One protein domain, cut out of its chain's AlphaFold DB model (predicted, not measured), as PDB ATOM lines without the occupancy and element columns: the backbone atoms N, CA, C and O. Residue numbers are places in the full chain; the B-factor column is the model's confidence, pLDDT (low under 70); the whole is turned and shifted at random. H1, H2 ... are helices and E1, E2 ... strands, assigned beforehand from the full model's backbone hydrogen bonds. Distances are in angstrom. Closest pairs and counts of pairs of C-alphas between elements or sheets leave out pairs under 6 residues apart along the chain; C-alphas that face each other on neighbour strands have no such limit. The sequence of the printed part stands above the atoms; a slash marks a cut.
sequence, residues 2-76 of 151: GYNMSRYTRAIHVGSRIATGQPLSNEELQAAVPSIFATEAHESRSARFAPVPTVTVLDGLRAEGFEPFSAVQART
ATOM      1  N   GLY A   2      -3.644 -12.877 -45.835       50.47
ATOM      2  CA  GLY A   2      -2.414 -12.084 -45.689       50.47
ATOM      3  C   GLY A   2      -2.558 -10.714 -46.349       50.47
ATOM      4  O   GLY A   2      -2.690 -10.643 -47.570       50.47
ATOM      5  N   TYR A   3      -2.534  -9.631 -45.571       57.06
ATOM      6  CA  TYR A   3      -2.489  -8.273 -46.117       57.06
ATOM      7  C   TYR A   3      -1.195  -8.081 -46.925       57.06
ATOM      8  O   TYR A   3      -0.095  -8.009 -46.377       57.06
ATOM      9  N   ASN A   4      -1.310  -8.015 -48.255       55.28
ATOM     10  CA  ASN A   4      -0.165  -7.795 -49.136       55.28
ATOM     11  C   ASN A   4       0.204  -6.301 -49.175       55.28
ATOM     12  O   ASN A   4      -0.212  -5.549 -50.060       55.28
ATOM     13  N   MET A   5       1.029  -5.891 -48.211       58.06
ATOM     14  CA  MET A   5       1.549  -4.525 -48.048       58.06
ATOM     15  C   MET A   5       2.483  -4.068 -49.192       58.06
ATOM     16  O   MET A   5       2.888  -2.904 -49.248       58.06
ATOM     17  N   SER A   6       2.846  -4.963 -50.121       58.69
ATOM     18  CA  SER A   6       3.810  -4.690 -51.199       58.69
ATOM     19  C   SER A   6       3.306  -3.645 -52.200       58.69
ATOM     20  O   SER A   6       4.104  -2.946 -52.822       58.69
ATOM     21  N   ARG A   7       1.984  -3.472 -52.353       57.16
ATOM     22  CA  ARG A   7       1.433  -2.489 -53.306       57.16
ATOM     23  C   ARG A   7       1.615  -1.034 -52.867       57.16
ATOM     24  O   ARG A   7       1.883  -0.201 -53.723       57.16
ATOM     25  N   TYR A   8       1.557  -0.741 -51.568       58.84
ATOM     26  CA  TYR A   8       1.651   0.634 -51.050       58.84
ATOM     27  C   TYR A   8       3.080   1.066 -50.697       58.84
ATOM     28  O   TYR A   8       3.352   2.248 -50.526       58.84
ATOM     29  N   THR A   9       4.016   0.118 -50.609       56.47
ATOM     30  CA  THR A   9       5.371   0.364 -50.092       56.47
ATOM     31  C   THR A   9       6.459   0.409 -51.168       56.47
ATOM     32  O   THR A   9       7.603   0.700 -50.835       56.47
ATOM     33  N   ARG A  10       6.146   0.207 -52.462       60.53
ATOM     34  CA  ARG A  10       7.165   0.217 -53.544       60.53
ATOM     35  C   ARG A  10       7.963   1.519 -53.645       60.53
ATOM     36  O   ARG A  10       9.124   1.475 -54.032       60.53
ATOM     37  N   ALA A  11       7.356   2.656 -53.309       63.38
ATOM     38  CA  ALA A  11       8.027   3.956 -53.318       63.38
ATOM     39  C   ALA A  11       8.775   4.261 -52.004       63.38
ATOM     40  O   ALA A  11       9.545   5.221 -51.935       63.38
ATOM     41  N   ILE A  12       8.573   3.452 -50.958       67.44
ATOM     42  CA  ILE A  12       9.178   3.648 -49.644       67.44
ATOM     43  C   ILE A  12      10.455   2.818 -49.572       67.44
ATOM     44  O   ILE A  12      10.430   1.592 -49.482       67.44
ATOM     45  N   HIS A  13      11.601   3.495 -49.542       77.25
ATOM     46  CA  HIS A  13      12.849   2.848 -49.155       77.25
ATOM     47  C   HIS A  13      12.772   2.516 -47.667       77.25
ATOM     48  O   HIS A  13      13.055   3.372 -46.839       77.25
ATOM     49  N   VAL A  14      12.365   1.295 -47.323       78.88
ATOM     50  CA  VAL A  14      12.158   0.890 -45.928       78.88
ATOM     51  C   VAL A  14      13.459   1.036 -45.129       78.88
ATOM     52  O   VAL A  14      14.500   0.475 -45.492       78.88
ATOM     53  N   GLY A  15      13.399   1.837 -44.065       80.06
ATOM     54  CA  GLY A  15      14.448   1.974 -43.060       80.06
ATOM     55  C   GLY A  15      14.305   0.889 -42.002       80.06
ATOM     56  O   GLY A  15      15.202   0.063 -41.859       80.06
ATOM     57  N   SER A  16      13.147   0.861 -41.347       85.94
ATOM     58  CA  SER A  16      12.752  -0.119 -40.334       85.94
ATOM     59  C   SER A  16      11.267  -0.464 -40.481       85.94
ATOM     60  O   SER A  16      10.489   0.286 -41.082       85.94
ATOM     61  N   ARG A  17      10.879  -1.648 -39.998       89.19
ATOM     62  CA  ARG A  17       9.502  -2.140 -40.055       89.19
ATOM     63  C   ARG A  17       9.209  -3.072 -38.892       89.19
ATOM     64  O   ARG A  17      10.089  -3.826 -38.485       89.19
ATOM     65  N   ILE A  18       7.955  -3.090 -38.473       90.69
ATOM     66  CA  ILE A  18       7.400  -4.074 -37.549       90.69
ATOM     67  C   ILE A  18       6.016  -4.481 -38.046       90.69
ATOM     68  O   ILE A  18       5.286  -3.676 -38.625       90.69
ATOM     69  N   ALA A  19       5.690  -5.757 -37.908       93.06
ATOM     70  CA  ALA A  19       4.359  -6.273 -38.165       93.06
ATOM     71  C   ALA A  19       4.182  -7.505 -37.291       93.06
ATOM     72  O   ALA A  19       4.888  -8.498 -37.478       93.06
ATOM     73  N   THR A  20       3.265  -7.417 -36.343       82.56
ATOM     74  CA  THR A  20       2.891  -8.528 -35.479       82.56
ATOM     75  C   THR A  20       1.445  -8.881 -35.818       82.56
ATOM     76  O   THR A  20       0.664  -8.057 -36.286       82.56
ATOM     77  N   GLY A  21       1.058 -10.145 -35.656       91.44
ATOM     78  CA  GLY A  21      -0.343 -10.542 -35.837       91.44
ATOM     79  C   GLY A  21      -1.267 -10.014 -34.732       91.44
ATOM     80  O   GLY A  21      -2.394 -10.486 -34.637       91.44
ATOM     81  N   GLN A  22      -0.773  -9.124 -33.870       94.38
ATOM     82  CA  GLN A  22      -1.399  -8.589 -32.665       94.38
ATOM     83  C   GLN A  22      -1.250  -7.054 -32.660       94.38
ATOM     84  O   GLN A  22      -0.421  -6.538 -33.410       94.38
ATOM     85  N   PRO A  23      -2.043  -6.321 -31.861       96.25
ATOM     86  CA  PRO A  23      -1.842  -4.887 -31.663       96.25
ATOM     87  C   PRO A  23      -0.417  -4.572 -31.192       96.25
ATOM     88  O   PRO A  23       0.107  -5.257 -30.317       96.25
ATOM     89  N   LEU A  24       0.192  -3.542 -31.775       96.19
ATOM     90  CA  LEU A  24       1.529  -3.073 -31.430       96.19
ATOM     91  C   LEU A  24       1.472  -2.120 -30.238       96.19
ATOM     92  O   LEU A  24       0.715  -1.139 -30.249       96.19
ATOM     93  N   SER A  25       2.322  -2.369 -29.243       94.50
ATOM     94  CA  SER A  25       2.495  -1.464 -28.106       94.50
ATOM     95  C   SER A  25       3.275  -0.206 -28.504       94.50
ATOM     96  O   SER A  25       3.959  -0.160 -29.532       94.50
ATOM     97  N   ASN A  26       3.197   0.841 -27.678       91.62
ATOM     98  CA  ASN A  26       4.026   2.030 -27.892       91.62
ATOM     99  C   ASN A  26       5.515   1.702 -27.807       91.62
ATOM    100  O   ASN A  26       6.264   2.208 -28.627       91.62
ATOM    101  N   GLU A  27       5.927   0.803 -26.917       90.88
ATOM    102  CA  GLU A  27       7.322   0.361 -26.781       90.88
ATOM    103  C   GLU A  27       7.822  -0.328 -28.062       90.88
ATOM    104  O   GLU A  27       8.912  -0.038 -28.558       90.88
ATOM    105  N   GLU A  28       6.998  -1.198 -28.658       92.75
ATOM    106  CA  GLU A  28       7.304  -1.865 -29.926       92.75
ATOM    107  C   GLU A  28       7.405  -0.865 -31.085       92.75
ATOM    108  O   GLU A  28       8.324  -0.931 -31.911       92.75
ATOM    109  N   LEU A  29       6.476   0.093 -31.144       91.56
ATOM    110  CA  LEU A  29       6.499   1.170 -32.131       91.56
ATOM    111  C   LEU A  29       7.693   2.102 -31.925       91.56
ATOM    112  O   LEU A  29       8.284   2.563 -32.896       91.56
ATOM    113  N   GLN A  30       8.078   2.358 -30.685       87.12
ATOM    114  CA  GLN A  30       9.189   3.224 -30.322       87.12
ATOM    115  C   GLN A  30      10.522   2.599 -30.731       87.12
ATOM    116  O   GLN A  30      11.361   3.265 -31.340       87.12
ATOM    117  N   ALA A  31      10.676   1.293 -30.513       84.94
ATOM    118  CA  ALA A  31      11.841   0.544 -30.968       84.94
ATOM    119  C   ALA A  31      11.922   0.451 -32.504       84.94
ATOM    120  O   ALA A  31      13.004   0.557 -33.086       84.94
ATOM    121  N   ALA A  32      10.790   0.240 -33.183       88.25
ATOM    122  CA  ALA A  32      10.782  -0.027 -34.618       88.25
ATOM    123  C   ALA A  32      10.654   1.226 -35.496       88.25
ATOM    124  O   ALA A  32      11.267   1.285 -36.561       88.25
ATOM    125  N   VAL A  33       9.840   2.206 -35.112       90.31
ATOM    126  CA  VAL A  33       9.447   3.372 -35.923       90.31
ATOM    127  C   VAL A  33       9.411   4.672 -35.095       90.31
ATOM    128  O   VAL A  33       8.400   5.375 -35.095       90.31
ATOM    129  N   PRO A  34      10.519   5.065 -34.437       87.88
ATOM    130  CA  PRO A  34      10.540   6.175 -33.475       87.88
ATOM    131  C   PRO A  34      10.076   7.526 -34.047       87.88
ATOM    132  O   PRO A  34       9.638   8.395 -33.301       87.88
ATOM    133  N   SER A  35      10.117   7.717 -35.373       84.94
ATOM    134  CA  SER A  35       9.671   8.964 -36.015       84.94
ATOM    135  C   SER A  35       8.203   9.320 -35.770       84.94
ATOM    136  O   SER A  35       7.862  10.497 -35.866       84.94
ATOM    137  N   ILE A  36       7.336   8.356 -35.431       89.12
ATOM    138  CA  ILE A  36       5.922   8.655 -35.150       89.12
ATOM    139  C   ILE A  36       5.740   9.471 -33.859       89.12
ATOM    140  O   ILE A  36       4.728  10.153 -33.711       89.12
ATOM    141  N   PHE A  37       6.729   9.428 -32.961       87.69
ATOM    142  CA  PHE A  37       6.750  10.141 -31.683       87.69
ATOM    143  C   PHE A  37       7.431  11.515 -31.768       87.69
ATOM    144  O   PHE A  37       7.561  12.192 -30.757       87.69
ATOM    145  N   ALA A  38       7.891  11.940 -32.950       83.38
ATOM    146  CA  ALA A  38       8.509  13.252 -33.108       83.38
ATOM    147  C   ALA A  38       7.480  14.374 -32.874       83.38
ATOM    148  O   ALA A  38       6.444  14.425 -33.542       83.38
ATOM    149  N   THR A  39       7.788  15.273 -31.940       81.69
ATOM    150  CA  THR A  39       6.946  16.426 -31.578       81.69
ATOM    151  C   THR A  39       7.302  17.693 -32.349       81.69
ATOM    152  O   THR A  39       6.455  18.562 -32.555       81.69
ATOM    153  N   GLU A  40       8.534  17.772 -32.842       81.38
ATOM    154  CA  GLU A  40       9.048  18.912 -33.590       81.38
ATOM    155  C   GLU A  40       9.094  18.646 -35.096       81.38
ATOM    156  O   GLU A  40       9.225  17.517 -35.580       81.38
ATOM    157  N   ALA A  41       9.001  19.727 -35.868       80.31
ATOM    158  CA  ALA A  41       9.171  19.661 -37.308       80.31
ATOM    159  C   ALA A  41      10.648  19.446 -37.671       80.31
ATOM    160  O   ALA A  41      11.553  19.959 -37.023       80.31
ATOM    161  N   HIS A  42      10.893  18.735 -38.773       77.81
ATOM    162  CA  HIS A  42      12.235  18.644 -39.348       77.81
ATOM    163  C   HIS A  42      12.771  20.044 -39.698       77.81
ATOM    164  O   HIS A  42      12.017  20.860 -40.223       77.81
ATOM    165  N   GLU A  43      14.073  20.289 -39.514       74.19
ATOM    166  CA  GLU A  43      14.736  21.593 -39.746       74.19
ATOM    167  C   GLU A  43      14.499  22.193 -41.145       74.19
ATOM    168  O   GLU A  43      14.522  23.403 -41.343       74.19
ATOM    169  N   SER A  44      14.214  21.343 -42.131       75.75
ATOM    170  CA  SER A  44      13.890  21.759 -43.500       75.75
ATOM    171  C   SER A  44      12.482  22.346 -43.663       75.75
ATOM    172  O   SER A  44      12.114  22.770 -44.762       75.75
ATOM    173  N   ARG A  45      11.651  22.325 -42.615       79.31
ATOM    174  CA  ARG A  45      10.283  22.848 -42.634       79.31
ATOM    175  C   ARG A  45      10.275  24.325 -42.256       79.31
ATOM    176  O   ARG A  45      10.943  24.758 -41.329       79.31
ATOM    177  N   SER A  46       9.476  25.105 -42.981       89.25
ATOM    178  CA  SER A  46       9.274  26.524 -42.679       89.25
ATOM    179  C   SER A  46       8.561  26.717 -41.340       89.25
ATOM    180  O   SER A  46       7.719  25.894 -40.991       89.25
ATOM    181  N   ALA A  47       8.733  27.879 -40.707       85.38
ATOM    182  CA  ALA A  47       8.032  28.263 -39.474       85.38
ATOM    183  C   ALA A  47       6.488  28.229 -39.558       85.38
ATOM    184  O   ALA A  47       5.811  28.185 -38.541       85.38
ATOM    185  N   ARG A  48       5.911  28.241 -40.769       89.81
ATOM    186  CA  ARG A  48       4.458  28.110 -40.983       89.81
ATOM    187  C   ARG A  48       3.947  26.671 -40.860       89.81
ATOM    188  O   ARG A  48       2.739  26.460 -40.884       89.81
ATOM    189  N   PHE A  49       4.841  25.682 -40.825       86.69
ATOM    190  CA  PHE A  49       4.471  24.277 -40.721       86.69
ATOM    191  C   PHE A  49       4.203  23.930 -39.256       86.69
ATOM    192  O   PHE A  49       5.113  23.991 -38.437       86.69
ATOM    193  N   ALA A  50       2.966  23.544 -38.947       86.75
ATOM    194  CA  ALA A  50       2.591  23.045 -37.631       86.75
ATOM    195  C   ALA A  50       2.740  21.512 -37.605       86.75
ATOM    196  O   ALA A  50       1.985  20.829 -38.307       86.75
ATOM    197  N   PRO A  51       3.710  20.949 -36.862       81.88
ATOM    198  CA  PRO A  51       3.805  19.505 -36.704       81.88
ATOM    199  C   PRO A  51       2.627  19.000 -35.861       81.88
ATOM    200  O   PRO A  51       2.367  19.506 -34.773       81.88
ATOM    201  N   VAL A  52       1.924  17.985 -36.364       86.69
ATOM    202  CA  VAL A  52       1.018  17.159 -35.558       86.69
ATOM    203  C   VAL A  52       1.722  15.817 -35.357       86.69
ATOM    204  O   VAL A  52       1.971  15.132 -36.357       86.69
ATOM    205  N   PRO A  53       2.086  15.443 -34.117       86.38
ATOM    206  CA  PRO A  53       2.768  14.182 -33.862       86.38
ATOM    207  C   PRO A  53       1.895  13.011 -34.307       86.38
ATOM    208  O   PRO A  53       0.686  12.979 -34.063       86.38
ATOM    209  N   THR A  54       2.501  12.025 -34.966       90.62
ATOM    210  CA  THR A  54       1.733  10.880 -35.484       90.62
ATOM    211  C   THR A  54       1.190  10.025 -34.338       90.62
ATOM    212  O   THR A  54       0.098   9.477 -34.461       90.62
ATOM    213  N   VAL A  55       1.906   9.965 -33.208       91.12
ATOM    214  CA  VAL A  55       1.446   9.297 -31.983       91.12
ATOM    215  C   VAL A  55       0.125   9.879 -31.472       91.12
ATOM    216  O   VAL A  55      -0.773   9.114 -31.156       91.12
ATOM    217  N   THR A  56      -0.073  11.200 -31.521       90.12
ATOM    218  CA  THR A  56      -1.334  11.828 -31.087       90.12
ATOM    219  C   THR A  56      -2.514  11.385 -31.950       90.12
ATOM    220  O   THR A  56      -3.607  11.135 -31.446       90.12
ATOM    221  N   VAL A  57      -2.298  11.246 -33.261       93.19
ATOM    222  CA  VAL A  57      -3.317  10.702 -34.171       93.19
ATOM    223  C   VAL A  57      -3.584   9.229 -33.854       93.19
ATOM    224  O   VAL A  57      -4.736   8.805 -33.854       93.19
ATOM    225  N   LEU A  58      -2.537   8.455 -33.562       94.81
ATOM    226  CA  LEU A  58      -2.655   7.046 -33.200       94.81
ATOM    227  C   LEU A  58      -3.419   6.838 -31.885       94.81
ATOM    228  O   LEU A  58      -4.252   5.940 -31.818       94.81
ATOM    229  N   ASP A  59      -3.183   7.665 -30.871       94.19
ATOM    230  CA  ASP A  59      -3.900   7.591 -29.596       94.19
ATOM    231  C   ASP A  59      -5.394   7.890 -29.780       94.19
ATOM    232  O   ASP A  59      -6.242   7.183 -29.236       94.19
ATOM    233  N   GLY A  60      -5.730   8.868 -30.631       95.62
ATOM    234  CA  GLY A  60      -7.115   9.120 -31.035       95.62
ATOM    235  C   GLY A  60      -7.742   7.929 -31.765       95.62
ATOM    236  O   GLY A  60      -8.873   7.552 -31.479       95.62
ATOM    237  N   LEU A  61      -6.995   7.278 -32.663       96.38
ATOM    238  CA  LEU A  61      -7.457   6.066 -33.345       96.38
ATOM    239  C   LEU A  61      -7.705   4.910 -32.365       96.38
ATOM    240  O   LEU A  61      -8.722   4.227 -32.484       96.38
ATOM    241  N   ARG A  62      -6.835   4.723 -31.369       95.94
ATOM    242  CA  ARG A  62      -7.026   3.709 -30.322       95.94
ATOM    243  C   ARG A  62      -8.260   3.970 -29.469       95.94
ATOM    244  O   ARG A  62      -8.971   3.021 -29.152       95.94
ATOM    245  N   ALA A  63      -8.545   5.231 -29.138       96.06
ATOM    246  CA  ALA A  63      -9.757   5.599 -28.402       96.06
ATOM    247  C   ALA A  63     -11.040   5.200 -29.156       96.06
ATOM    248  O   ALA A  63     -12.027   4.808 -28.539       96.06
ATOM    249  N   GLU A  64     -10.990   5.214 -30.489       97.75
ATOM    250  CA  GLU A  64     -12.067   4.762 -31.379       97.75
ATOM    251  C   GLU A  64     -12.014   3.246 -31.687       97.75
ATOM    252  O   GLU A  64     -12.768   2.746 -32.524       97.75
ATOM    253  N   GLY A  65     -11.126   2.489 -31.031       96.62
ATOM    254  CA  GLY A  65     -10.993   1.036 -31.185       96.62
ATOM    255  C   GLY A  65     -10.138   0.575 -32.372       96.62
ATOM    256  O   GLY A  65     -10.170  -0.607 -32.727       96.62
ATOM    257  N   PHE A  66      -9.369   1.471 -32.999       96.75
ATOM    258  CA  PHE A  66      -8.439   1.127 -34.074       96.75
ATOM    259  C   PHE A  66      -7.023   0.908 -33.538       96.75
ATOM    260  O   PHE A  66      -6.371   1.832 -33.059       96.75
ATOM    261  N   GLU A  67      -6.515  -0.311 -33.709       96.19
ATOM    262  CA  GLU A  67      -5.177  -0.695 -33.255       96.19
ATOM    263  C   GLU A  67      -4.167  -0.815 -34.411       96.19
ATOM    264  O   GLU A  67      -4.515  -1.275 -35.508       96.19
ATOM    265  N   PRO A  68      -2.888  -0.454 -34.196       94.88
ATOM    266  CA  PRO A  68      -1.832  -0.652 -35.178       94.88
ATOM    267  C   PRO A  68      -1.331  -2.102 -35.142       94.88
ATOM    268  O   PRO A  68      -0.865  -2.571 -34.119       94.88
ATOM    269  N   PHE A  69      -1.333  -2.804 -36.275       95.19
ATOM    270  CA  PHE A  69      -0.760  -4.166 -36.388       95.19
ATOM    271  C   PHE A  69       0.559  -4.191 -37.173       95.19
ATOM    272  O   PHE A  69       1.267  -5.195 -37.257       95.19
ATOM    273  N   SER A  70       0.896  -3.074 -37.815       93.62
ATOM    274  CA  SER A  70       2.128  -2.933 -38.580       93.62
ATOM    275  C   SER A  70       2.526  -1.475 -38.708       93.62
ATOM    276  O   SER A  70       1.660  -0.622 -38.891       93.62
ATOM    277  N   ALA A  71       3.827  -1.212 -38.724       92.44
ATOM    278  CA  ALA A  71       4.372   0.106 -38.992       92.44
ATOM    279  C   ALA A  71       5.646   0.020 -39.839       92.44
ATOM    280  O   ALA A  71       6.407  -0.952 -39.782       92.44
ATOM    281  N   VAL A  72       5.872   1.048 -40.655       90.88
ATOM    282  CA  VAL A  72       7.029   1.154 -41.547       90.88
ATOM    283  C   VAL A  72       7.569   2.573 -41.477       90.88
ATOM    284  O   VAL A  72       6.841   3.523 -41.744       90.88
ATOM    285  N   GLN A  73       8.862   2.710 -41.192       87.44
ATOM    286  CA  GLN A  73       9.563   3.987 -41.250       87.44
ATOM    287  C   GLN A  73      10.458   4.029 -42.487       87.44
ATOM    288  O   GLN A  73      11.245   3.114 -42.761       87.44
ATOM    289  N   ALA A  74      10.340   5.111 -43.252       84.38
ATOM    290  CA  ALA A  74      11.170   5.340 -44.423       84.38
ATOM    291  C   ALA A  74      12.626   5.623 -44.024       84.38
ATOM    292  O   ALA A  74      12.925   6.242 -43.005       84.38
ATOM    293  N   ARG A  75      13.559   5.194 -44.869       79.12
ATOM    294  CA  ARG A  75      14.971   5.540 -44.762       79.12
ATOM    295  C   ARG A  75      15.148   6.997 -45.172       79.12
ATOM    296  O   ARG A  75      14.804   7.370 -46.291       79.12
ATOM    297  N   THR A  76      15.770   7.790 -44.306       73.50
ATOM    298  CA  THR A  76      16.122   9.180 -44.618       73.50
ATOM    299  C   THR A  76      17.051   9.241 -45.827       73.50
ATOM    300  O   THR A  76      17.986   8.433 -45.949       73.50
TER     301      THR A  76
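This is residues 2 to 76 of the 151 residues of the protein "Mobilization protein MobC" of Paracoccus sulfuroxidans (UniProt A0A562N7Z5). A ribbon of two antiparallel strands, E1 and E2, has the short helix H2 packed on it, with H3 and H4 following beyond, while H1 lies off at the far side from these helices. Between H3 and H4 the chain makes a long loop, residues 38 to 53, of which residues 43 to 48 stick out. The printed part has 75 residues, under half of them in named elements, in the order H1 E1 H2 H3 H4 E2; the class is mixed, helices and strands. It is only just compact, close to loose, with a radius of gyration of the C-alphas of 13.6 A and spans of 42 by 31 by 21 A.

H1, residues 6 to 9, is apart from H2, residues 26 to 32. E1, residues 14 to 19, and E2, residues 70 to 74, are antiparallel neighbours at 174 degrees; N 15 and O 73 are 2.8 A apart and N 71 and O 18 2.9 A, within hydrogen-bond range. The closest C-alphas of E1 and H2 are those of Arg 17 and Ala 32, 6.0 A; of H2 and E2, Leu 29 and Ala 71, 7.3 A. H3, residues 34 to 37, touches H4, residues 54 to 63, closest at the C-alphas of Ile 36 and Thr 54, 4.8 A. H2 and H4 are near each other. In H2 and H4 every O i to N i+4 pair is within hydrogen-bond range; H1 and H3 are too short for one.

H1 begins at C-alpha 6 (3.810, -4.690, -51.199). E1 is 13.1 A long, H2 9.8 A, H4 14.5 A and E2 13.6 A, which ends at C-alpha 74 (11.170, 5.340, -44.423).

The C-alphas farthest apart, Gly 2 and Ala 47, are 42.1 A apart. The printed part has no cut. The link from H3 to H4 is long. Residues 2 to 12 have pLDDT under 70.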